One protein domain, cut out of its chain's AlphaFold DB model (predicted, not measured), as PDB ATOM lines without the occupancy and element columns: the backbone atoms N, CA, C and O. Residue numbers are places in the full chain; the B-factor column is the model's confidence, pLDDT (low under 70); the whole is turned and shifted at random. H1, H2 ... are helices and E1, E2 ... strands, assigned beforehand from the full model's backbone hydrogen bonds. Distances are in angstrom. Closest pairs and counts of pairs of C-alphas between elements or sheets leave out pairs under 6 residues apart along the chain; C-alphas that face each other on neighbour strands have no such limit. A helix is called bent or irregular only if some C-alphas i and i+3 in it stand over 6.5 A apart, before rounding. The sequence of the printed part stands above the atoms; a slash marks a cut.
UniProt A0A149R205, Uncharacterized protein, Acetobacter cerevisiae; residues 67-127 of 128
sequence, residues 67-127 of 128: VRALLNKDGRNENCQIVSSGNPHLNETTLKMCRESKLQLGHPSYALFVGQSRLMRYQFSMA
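AT A GLANCE: This is residues 67 to 127 of the 128 residues of an uncharacterized protein of Acetobacter cerevisiae (UniProt A0A149R205). A small, strongly twisted sheet of three strands has one helix, H1, over one face, and a long loop, residues 101 to 116, swings out from the end of H1 before the last strand, E3, enters the sheet. The turn between E1 and E2 lies at one end of the long axis and the last residues after E3 at the other. The printed part has 61 residues, with three named strands and one named helix in the order E1, E2, H1, E3; the sheet's order is E2, E1, E3, with antiparallel neighbours. The class is mixed, helices and strands, in two layers. The whole is compact, with a radius of gyration of the C-alphas of 11.3 A, and elongated, with spans of 37 by 21 by 18 A.

HOW THE PARTS SIT: E1, residues 67 to 71, is the inner strand. E2, residues 77 to 85, is an edge strand and forms a hairpin with E1, antiparallel at 163 degrees; N 68 and O 81 are 2.8 A apart and N 78 and O 70 are 2.7 A apart, within hydrogen-bond range. E2 bends by 59 degrees at residue 80. H1, residues 88 to 100, is on the sheet, and its closest C-alphas to E2 are those of Asn 77 and Arg 99, 5.9 A apart. H1 is only just irregular, with C-alphas 89 and 92 at 7.0 A; 7 of its 9 O i to N i+4 pairs are within hydrogen-bond range. E3, residues 117 to 125, is the other edge strand, antiparallel to E1 at 144 degrees, with N 67 and O 120 at 2.9 A and N 118 and O 69 at 2.8 A, within hydrogen-bond range. The closest C-alphas of H1 and E3 are those of Thr 94 and Tyr 122, 7.0 A apart. E2, H1 and E3 form a split strand-helix-strand unit, two strands running the same way with a helix between them along the chain and E1 between them in the sheet; its crossover is left-handed. Residues 113 to 114 pair antiparallel with residues 117 to 118 of E3.

IN THESE COORDINATES: E1 begins at C-alpha 67, (1.043, 44.935, 6.064), and is 12.6 A long. E2 is 18.9 A long. H1 runs 19.4 A from C-alpha 88, (0.747, 33.924, 11.956). E3 is 26.1 A long and ends at C-alpha 125, (8.590, 42.237, 21.269).

THE WHOLE: The C-alphas farthest apart are those of Lys 73 and Ala 127, at 37.5 A. The printed part has no cut. The links from E1 to E2 and from E2 to H1 are tight; that from H1 to E3 is long, with 16 residues. The mean pLDDT of the printed part is 71.6, and residue 86, residues 101 to 115 and residues 125 to 127 are under 70.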
ATOM      1  N   VAL A  67       2.420  44.762   6.528       83.06
ATOM      2  CA  VAL A  67       1.043  44.935   6.064       83.06
ATOM      3  C   VAL A  67       1.004  45.957   4.951       83.06
ATOM      4  O   VAL A  67       1.604  47.025   5.046       83.06
ATOM      5  N   ARG A  68       0.266  45.645   3.893       84.12
ATOM      6  CA  ARG A  68      -0.093  46.603   2.855       84.12
ATOM      7  C   ARG A  68      -1.500  47.108   3.139       84.12
ATOM      8  O   ARG A  68      -2.424  46.309   3.217       84.12
ATOM      9  N   ALA A  69      -1.657  48.417   3.252       85.25
ATOM     10  CA  ALA A  69      -2.950  49.084   3.239       85.25
ATOM     11  C   ALA A  69      -3.145  49.773   1.888       85.25
ATOM     12  O   ALA A  69      -2.193  50.328   1.334       85.25
ATOM     13  N   LEU A  70      -4.361  49.755   1.358       84.12
ATOM     14  CA  LEU A  70      -4.785  50.756   0.385       84.12
ATOM     15  C   LEU A  70      -5.226  52.008   1.140       84.12
ATOM     16  O   LEU A  70      -5.629  51.931   2.292       84.12
ATOM     17  N   LEU A  71      -5.103  53.172   0.528       82.38
ATOM     18  CA  LEU A  71      -5.556  54.422   1.108       82.38
ATOM     19  C   LEU A  71      -6.859  54.827   0.438       82.38
ATOM     20  O   LEU A  71      -6.947  54.839  -0.792       82.38
ATOM     21  N   ASN A  72      -7.849  55.171   1.253       83.69
ATOM     22  CA  ASN A  72      -9.065  55.798   0.760       83.69
ATOM     23  C   ASN A  72      -8.784  57.263   0.350       83.69
ATOM     24  O   ASN A  72      -7.677  57.779   0.522       83.69
ATOM     25  N   LYS A  73      -9.797  57.960  -0.184       81.38
ATOM     26  CA  LYS A  73      -9.668  59.369  -0.611       81.38
ATOM     27  C   LYS A  73      -9.293  60.325   0.532       81.38
ATOM     28  O   LYS A  73      -8.702  61.364   0.267       81.38
ATOM     29  N   ASP A  74      -9.575  59.940   1.776       82.25
ATOM     30  CA  ASP A  74      -9.256  60.702   2.989       82.25
ATOM     31  C   ASP A  74      -7.865  60.360   3.559       82.25
ATOM     32  O   ASP A  74      -7.508  60.806   4.650       82.25
ATOM     33  N   GLY A  75      -7.082  59.518   2.871       74.12
ATOM     34  CA  GLY A  75      -5.748  59.097   3.312       74.12
ATOM     35  C   GLY A  75      -5.739  58.097   4.477       74.12
ATOM     36  O   GLY A  75      -4.679  57.856   5.073       74.12
ATOM     37  N   ARG A  76      -6.894  57.504   4.804       81.19
ATOM     38  CA  ARG A  76      -7.049  56.454   5.822       81.19
ATOM     39  C   ARG A  76      -6.781  55.076   5.230       81.19
ATOM     40  O   ARG A  76      -7.018  54.837   4.050       81.19
ATOM     41  N   ASN A  77      -6.319  54.165   6.080       83.88
ATOM     42  CA  ASN A  77      -6.075  52.781   5.698       83.88
ATOM     43  C   ASN A  77      -7.397  52.053   5.397       83.88
ATOM     44  O   ASN A  77      -8.296  51.985   6.232       83.88
ATOM     45  N   GLU A  78      -7.468  51.443   4.225       82.38
ATOM     46  CA  GLU A  78      -8.531  50.589   3.717       82.38
ATOM     47  C   GLU A  78      -7.898  49.302   3.160       82.38
ATOM     48  O   GLU A  78      -6.738  49.290   2.751       82.38
ATOM     49  N   ASN A  79      -8.632  48.186   3.158       85.62
ATOM     50  CA  ASN A  79      -8.173  46.921   2.564       85.62
ATOM     51  C   ASN A  79      -6.751  46.494   3.015       85.62
ATOM     52  O   ASN A  79      -5.847  46.292   2.204       85.62
ATOM     53  N   CYS A  80      -6.551  46.396   4.333       84.19
ATOM     54  CA  CYS A  80      -5.309  45.912   4.935       84.19
ATOM     55  C   CYS A  80      -5.077  44.423   4.630       84.19
ATOM     56  O   CYS A  80      -5.964  43.601   4.868       84.19
ATOM     57  N   GLN A  81      -3.875  44.071   4.170       86.12
ATOM     58  CA  GLN A  81      -3.474  42.705   3.816       86.12
ATOM     59  C   GLN A  81      -2.077  42.386   4.352       86.12
ATOM     60  O   GLN A  81      -1.160  43.201   4.232       86.12
ATOM     61  N   ILE A  82      -1.901  41.189   4.915       84.44
ATOM     62  CA  ILE A  82      -0.585  40.709   5.353       84.44
ATOM     63  C   ILE A  82       0.279  40.425   4.122       84.44
ATOM     64  O   ILE A  82      -0.122  39.681   3.231       84.44
ATOM     65  N   VAL A  83       1.474  41.008   4.092       83.25
ATOM     66  CA  VAL A  83       2.492  40.760   3.059       83.25
ATOM     67  C   VAL A  83       3.461  39.683   3.528       83.25
ATOM     68  O   VAL A  83       3.821  38.785   2.773       83.25
ATOM     69  N   SER A  84       3.892  39.776   4.784       78.12
ATOM     70  CA  SER A  84       4.817  38.833   5.400       78.12
ATOM     71  C   SER A  84       4.630  38.855   6.909       78.12
ATOM     72  O   SER A  84       4.347  39.906   7.485       78.12
ATOM     73  N   SER A  85       4.778  37.699   7.542       76.38
ATOM     74  CA  SER A  85       4.666  37.566   8.986       76.38
ATOM     75  C   SER A  85       5.642  36.518   9.487       76.38
ATOM     76  O   SER A  85       5.646  35.392   8.993       76.38
ATOM     77  N   GLY A  86       6.444  36.893  10.485       69.56
ATOM     78  CA  GLY A  86       7.258  35.939  11.238       69.56
ATOM     79  C   GLY A  86       6.442  35.082  12.215       69.56
ATOM     80  O   GLY A  86       6.975  34.116  12.753       69.56
ATOM     81  N   ASN A  87       5.170  35.424  12.463       70.50
ATOM     82  CA  ASN A  87       4.282  34.684  13.360       70.50
ATOM     83  C   ASN A  87       2.799  34.875  12.964       70.50
ATOM     84  O   ASN A  87       2.228  35.942  13.215       70.50
ATOM     85  N   PRO A  88       2.138  33.848  12.396       72.75
ATOM     86  CA  PRO A  88       0.747  33.924  11.956       72.75
ATOM     87  C   PRO A  88      -0.254  34.315  13.043       72.75
ATOM     88  O   PRO A  88      -1.265  34.937  12.721       72.75
ATOM     89  N   HIS A  89       0.025  34.022  14.317       75.75
ATOM     90  CA  HIS A  89      -0.848  34.402  15.434       75.75
ATOM     91  C   HIS A  89      -0.951  35.921  15.614       75.75
ATOM     92  O   HIS A  89      -1.928  36.421  16.164       75.75
ATOM     93  N   LEU A  90       0.029  36.676  15.111       72.75
ATOM     94  CA  LEU A  90       0.021  38.136  15.156       72.75
ATOM     95  C   LEU A  90      -0.719  38.756  13.964       72.75
ATOM     96  O   LEU A  90      -0.955  39.963  13.967       72.75
ATOM     97  N   ASN A  91      -1.115  37.977  12.950       81.44
ATOM     98  CA  ASN A  91      -1.713  38.505  11.721       81.44
ATOM     99  C   ASN A  91      -3.023  39.250  11.985       81.44
ATOM    100  O   ASN A  91      -3.188  40.378  11.526       81.44
ATOM    101  N   GLU A  92      -3.941  38.652  12.743       82.12
ATOM    102  CA  GLU A  92      -5.238  39.269  13.039       82.12
ATOM    103  C   GLU A  92      -5.077  40.558  13.850       82.12
ATOM    104  O   GLU A  92      -5.637  41.597  13.487       82.12
ATOM    105  N   THR A  93      -4.230  40.526  14.883       80.44
ATOM    106  CA  THR A  93      -3.871  41.701  15.687       80.44
ATOM    107  C   THR A  93      -3.280  42.806  14.814       80.44
ATOM    108  O   THR A  93      -3.687  43.964  14.904       80.44
ATOM    109  N   THR A  94      -2.374  42.450  13.904       80.44
ATOM    110  CA  THR A  94      -1.736  43.408  12.994       80.44
ATOM    111  C   THR A  94      -2.739  44.016  12.009       80.44
ATOM    112  O   THR A  94      -2.724  45.225  11.770       80.44
ATOM    113  N   LEU A  95      -3.664  43.217  11.469       84.56
ATOM    114  CA  LEU A  95      -4.730  43.713  10.591       84.56
ATOM    115  C   LEU A  95      -5.676  44.669  11.322       84.56
ATOM    116  O   LEU A  95      -6.084  45.681  10.745       84.56
ATOM    117  N   LYS A  96      -5.996  44.388  12.589       83.81
ATOM    118  CA  LYS A  96      -6.791  45.288  13.431       83.81
ATOM    119  C   LYS A  96      -6.068  46.620  13.651       83.81
ATOM    120  O   LYS A  96      -6.653  47.669  13.390       83.81
ATOM    121  N   MET A  97      -4.784  46.592  14.014       80.06
ATOM    122  CA  MET A  97      -3.975  47.812  14.166       80.06
ATOM    123  C   MET A  97      -3.855  48.613  12.863       80.06
ATOM    124  O   MET A  97      -3.868  49.843  12.896       80.06
ATOM    125  N   CYS A  98      -3.793  47.936  11.712       83.19
ATOM    126  CA  CYS A  98      -3.801  48.588  10.402       83.19
ATOM    127  C   CYS A  98      -5.101  49.351  10.141       83.19
ATOM    128  O   CYS A  98      -5.046  50.513   9.735       83.19
ATOM    129  N   ARG A  99      -6.260  48.748  10.429       82.81
ATOM    130  CA  ARG A  99      -7.572  49.399  10.254       82.81
ATOM    131  C   ARG A  99      -7.774  50.555  11.229       82.81
ATOM    132  O   ARG A  99      -8.254  51.612  10.840       82.81
ATOM    133  N   GLU A 100      -7.359  50.378  12.479       79.25
ATOM    134  CA  GLU A 100      -7.462  51.415  13.512       79.25
ATOM    135  C   GLU A 100      -6.422  52.535  13.343       79.25
ATOM    136  O   GLU A 100      -6.479  53.529  14.060       79.25
ATOM    137  N   SER A 101      -5.473  52.393  12.407       66.19
ATOM    138  CA  SER A 101      -4.345  53.318  12.210       66.19
ATOM    139  C   SER A 101      -3.555  53.601  13.499       66.19
ATOM    140  O   SER A 101      -2.918  54.645  13.631       66.19
ATOM    141  N   LYS A 102      -3.575  52.669  14.460       59.09
ATOM    142  CA  LYS A 102      -2.816  52.781  15.707       59.09
ATOM    143  C   LYS A 102      -1.391  52.304  15.451       59.09
ATOM    144  O   LYS A 102      -1.152  51.109  15.276       59.09
ATOM    145  N   LEU A 103      -0.445  53.241  15.428       53.81
ATOM    146  CA  LEU A 103       0.972  52.921  15.578       53.81
ATOM    147  C   LEU A 103       1.186  52.518  17.039       53.81
ATOM    148  O   LEU A 103       1.312  53.369  17.915       53.81
ATOM    149  N   GLN A 104       1.179  51.221  17.317       51.19
ATOM    150  CA  GLN A 104       1.714  50.713  18.570       51.19
ATOM    151  C   GLN A 104       3.031  50.023  18.242       51.19
ATOM    152  O   GLN A 104       3.044  49.021  17.536       51.19
ATOM    153  N   LEU A 105       4.110  50.605  18.772       40.47
ATOM    154  CA  LEU A 105       5.475  50.078  18.841       40.47
ATOM    155  C   LEU A 105       6.346  50.252  17.587       40.47
ATOM    156  O   LEU A 105       6.207  49.573  16.572       40.47
ATOM    157  N   GLY A 106       7.351  51.116  17.753       35.09
ATOM    158  CA  GLY A 106       8.527  51.204  16.894       35.09
ATOM    159  C   GLY A 106       8.455  52.336  15.880       35.09
ATOM    160  O   GLY A 106       7.460  52.501  15.181       35.09
ATOM    161  N   HIS A 107       9.533  53.122  15.821       35.38
ATOM    162  CA  HIS A 107       9.750  54.229  14.887       35.38
ATOM    163  C   HIS A 107       9.216  53.933  13.475       35.38
ATOM    164  O   HIS A 107       9.373  52.795  13.014       35.38
ATOM    165  N   PRO A 108       8.654  54.938  12.766       38.91
ATOM    166  CA  PRO A 108       8.106  54.773  11.425       38.91
ATOM    167  C   PRO A 108       9.196  54.251  10.489       38.91
ATOM    168  O   PRO A 108       9.995  54.998   9.932       38.91
ATOM    169  N   SER A 109       9.251  52.932  10.333       44.66
ATOM    170  CA  SER A 109      10.146  52.277   9.396       44.66
ATOM    171  C   SER A 109       9.515  52.438   8.027       44.66
ATOM    172  O   SER A 109       8.720  51.601   7.615       44.66
ATOM    173  N   TYR A 110       9.826  53.566   7.390       45.53
ATOM    174  CA  TYR A 110       9.593  53.877   5.984       45.53
ATOM    175  C   TYR A 110       8.191  53.504   5.485       45.53
ATOM    176  O   TYR A 110       7.964  52.417   4.952       45.53
ATOM    177  N   ALA A 111       7.244  54.441   5.586       51.44
ATOM    178  CA  ALA A 111       6.022  54.357   4.796       51.44
ATOM    179  C   ALA A 111       6.401  54.503   3.312       51.44
ATOM    180  O   ALA A 111       6.481  55.606   2.777       51.44
ATOM    181  N   LEU A 112       6.690  53.382   2.651       52.72
ATOM    182  CA  LEU A 112       6.851  53.348   1.204       52.72
ATOM    183  C   LEU A 112       5.457  53.472   0.595       52.72
ATOM    184  O   LEU A 112       4.641  52.546   0.662       52.72
ATOM    185  N   PHE A 113       5.177  54.644   0.035       56.03
ATOM    186  CA  PHE A 113       3.978  54.884  -0.748       56.03
ATOM    187  C   PHE A 113       4.210  54.370  -2.166       56.03
ATOM    188  O   PHE A 113       5.107  54.831  -2.872       56.03
ATOM    189  N   VAL A 114       3.393  53.415  -2.600       57.69
ATOM    190  CA  VAL A 114       3.354  52.963  -3.995       57.69
ATOM    191  C   VAL A 114       1.960  53.274  -4.526       57.69
ATOM    192  O   VAL A 114       1.028  52.481  -4.376       57.69
ATOM    193  N   GLY A 115       1.794  54.469  -5.095       68.38
ATOM    194  CA  GLY A 115       0.481  54.991  -5.487       68.38
ATOM    195  C   GLY A 115      -0.452  55.112  -4.278       68.38
ATOM    196  O   GLY A 115      -0.096  55.722  -3.278       68.38
ATOM    197  N   GLN A 116      -1.627  54.482  -4.347       72.38
ATOM    198  CA  GLN A 116      -2.600  54.433  -3.245       72.38
ATOM    199  C   GLN A 116      -2.279  53.362  -2.190       72.38
ATOM    200  O   GLN A 116      -3.116  53.069  -1.350       72.38
ATOM    201  N   SER A 117      -1.117  52.708  -2.239       72.19
ATOM    202  CA  SER A 117      -0.733  51.696  -1.248       72.19
ATOM    203  C   SER A 117       0.263  52.248  -0.237       72.19
ATOM    204  O   SER A 117       1.267  52.838  -0.629       72.19
ATOM    205  N   ARG A 118       0.028  51.973   1.047       76.81
ATOM    206  CA  ARG A 118       0.952  52.212   2.157       76.81
ATOM    207  C   ARG A 118       1.466  50.873   2.672       76.81
ATOM    208  O   ARG A 118       0.675  50.028   3.090       76.81
ATOM    209  N   LEU A 119       2.781  50.676   2.651       78.50
ATOM    210  CA  LEU A 119       3.409  49.559   3.352       78.50
ATOM    211  C   LEU A 119       3.675  49.961   4.808       78.50
ATOM    212  O   LEU A 119       4.193  51.042   5.072       78.50
ATOM    213  N   MET A 120       3.298  49.097   5.742       79.19
ATOM    214  CA  MET A 120       3.422  49.300   7.179       79.19
ATOM    215  C   MET A 120       4.205  48.137   7.785       79.19
ATOM    216  O   MET A 120       3.964  46.977   7.447       79.19
ATOM    217  N   ARG A 121       5.129  48.453   8.691       78.44
ATOM    218  CA  ARG A 121       5.891  47.478   9.473       78.44
ATOM    219  C   ARG A 121       5.419  47.541  10.919       78.44
ATOM    220  O   ARG A 121       5.465  48.607  11.523       78.44
ATOM    221  N   TYR A 122       5.025  46.399  11.462       74.81
ATOM    222  CA  TYR A 122       4.691  46.224  12.870       74.81
ATOM    223  C   TYR A 122       5.749  45.358  13.536       74.81
ATOM    224  O   TYR A 122       6.145  44.327  12.984       74.81
ATOM    225  N   GLN A 123       6.213  45.792  14.703       75.94
ATOM    226  CA  GLN A 123       7.193  45.074  15.502       75.94
ATOM    227  C   GLN A 123       6.576  44.711  16.848       75.94
ATOM    228  O   GLN A 123       6.116  45.581  17.583       75.94
ATOM    229  N   PHE A 124       6.595  43.425  17.172       72.50
ATOM    230  CA  PHE A 124       6.126  42.898  18.445       72.50
ATOM    231  C   PHE A 124       7.320  42.326  19.184       72.50
ATOM    232  O   PHE A 124       8.006  41.460  18.649       72.50
ATOM    233  N   SER A 125       7.561  42.794  20.399       69.19
ATOM    234  CA  SER A 125       8.590  42.237  21.269       69.19
ATOM    235  C   SER A 125       7.897  41.568  22.445       69.19
ATOM    236  O   SER A 125       7.015  42.165  23.064       69.19
ATOM    237  N   MET A 126       8.263  40.319  22.726       62.41
ATOM    238  CA  MET A 126       7.816  39.641  23.939       62.41
ATOM    239  C   MET A 126       8.523  40.309  25.118       62.41
ATOM    240  O   MET A 126       9.746  40.207  25.226       62.41
ATOM    241  N   ALA A 127       7.757  41.034  25.934       54.28
ATOM    242  CA  ALA A 127       8.252  41.600  27.183       54.28
ATOM    243  C   ALA A 127       8.738  40.478  28.115       54.28
ATOM    244  O   ALA A 127       8.258  39.342  28.026       54.28
TER     245      ALA A 127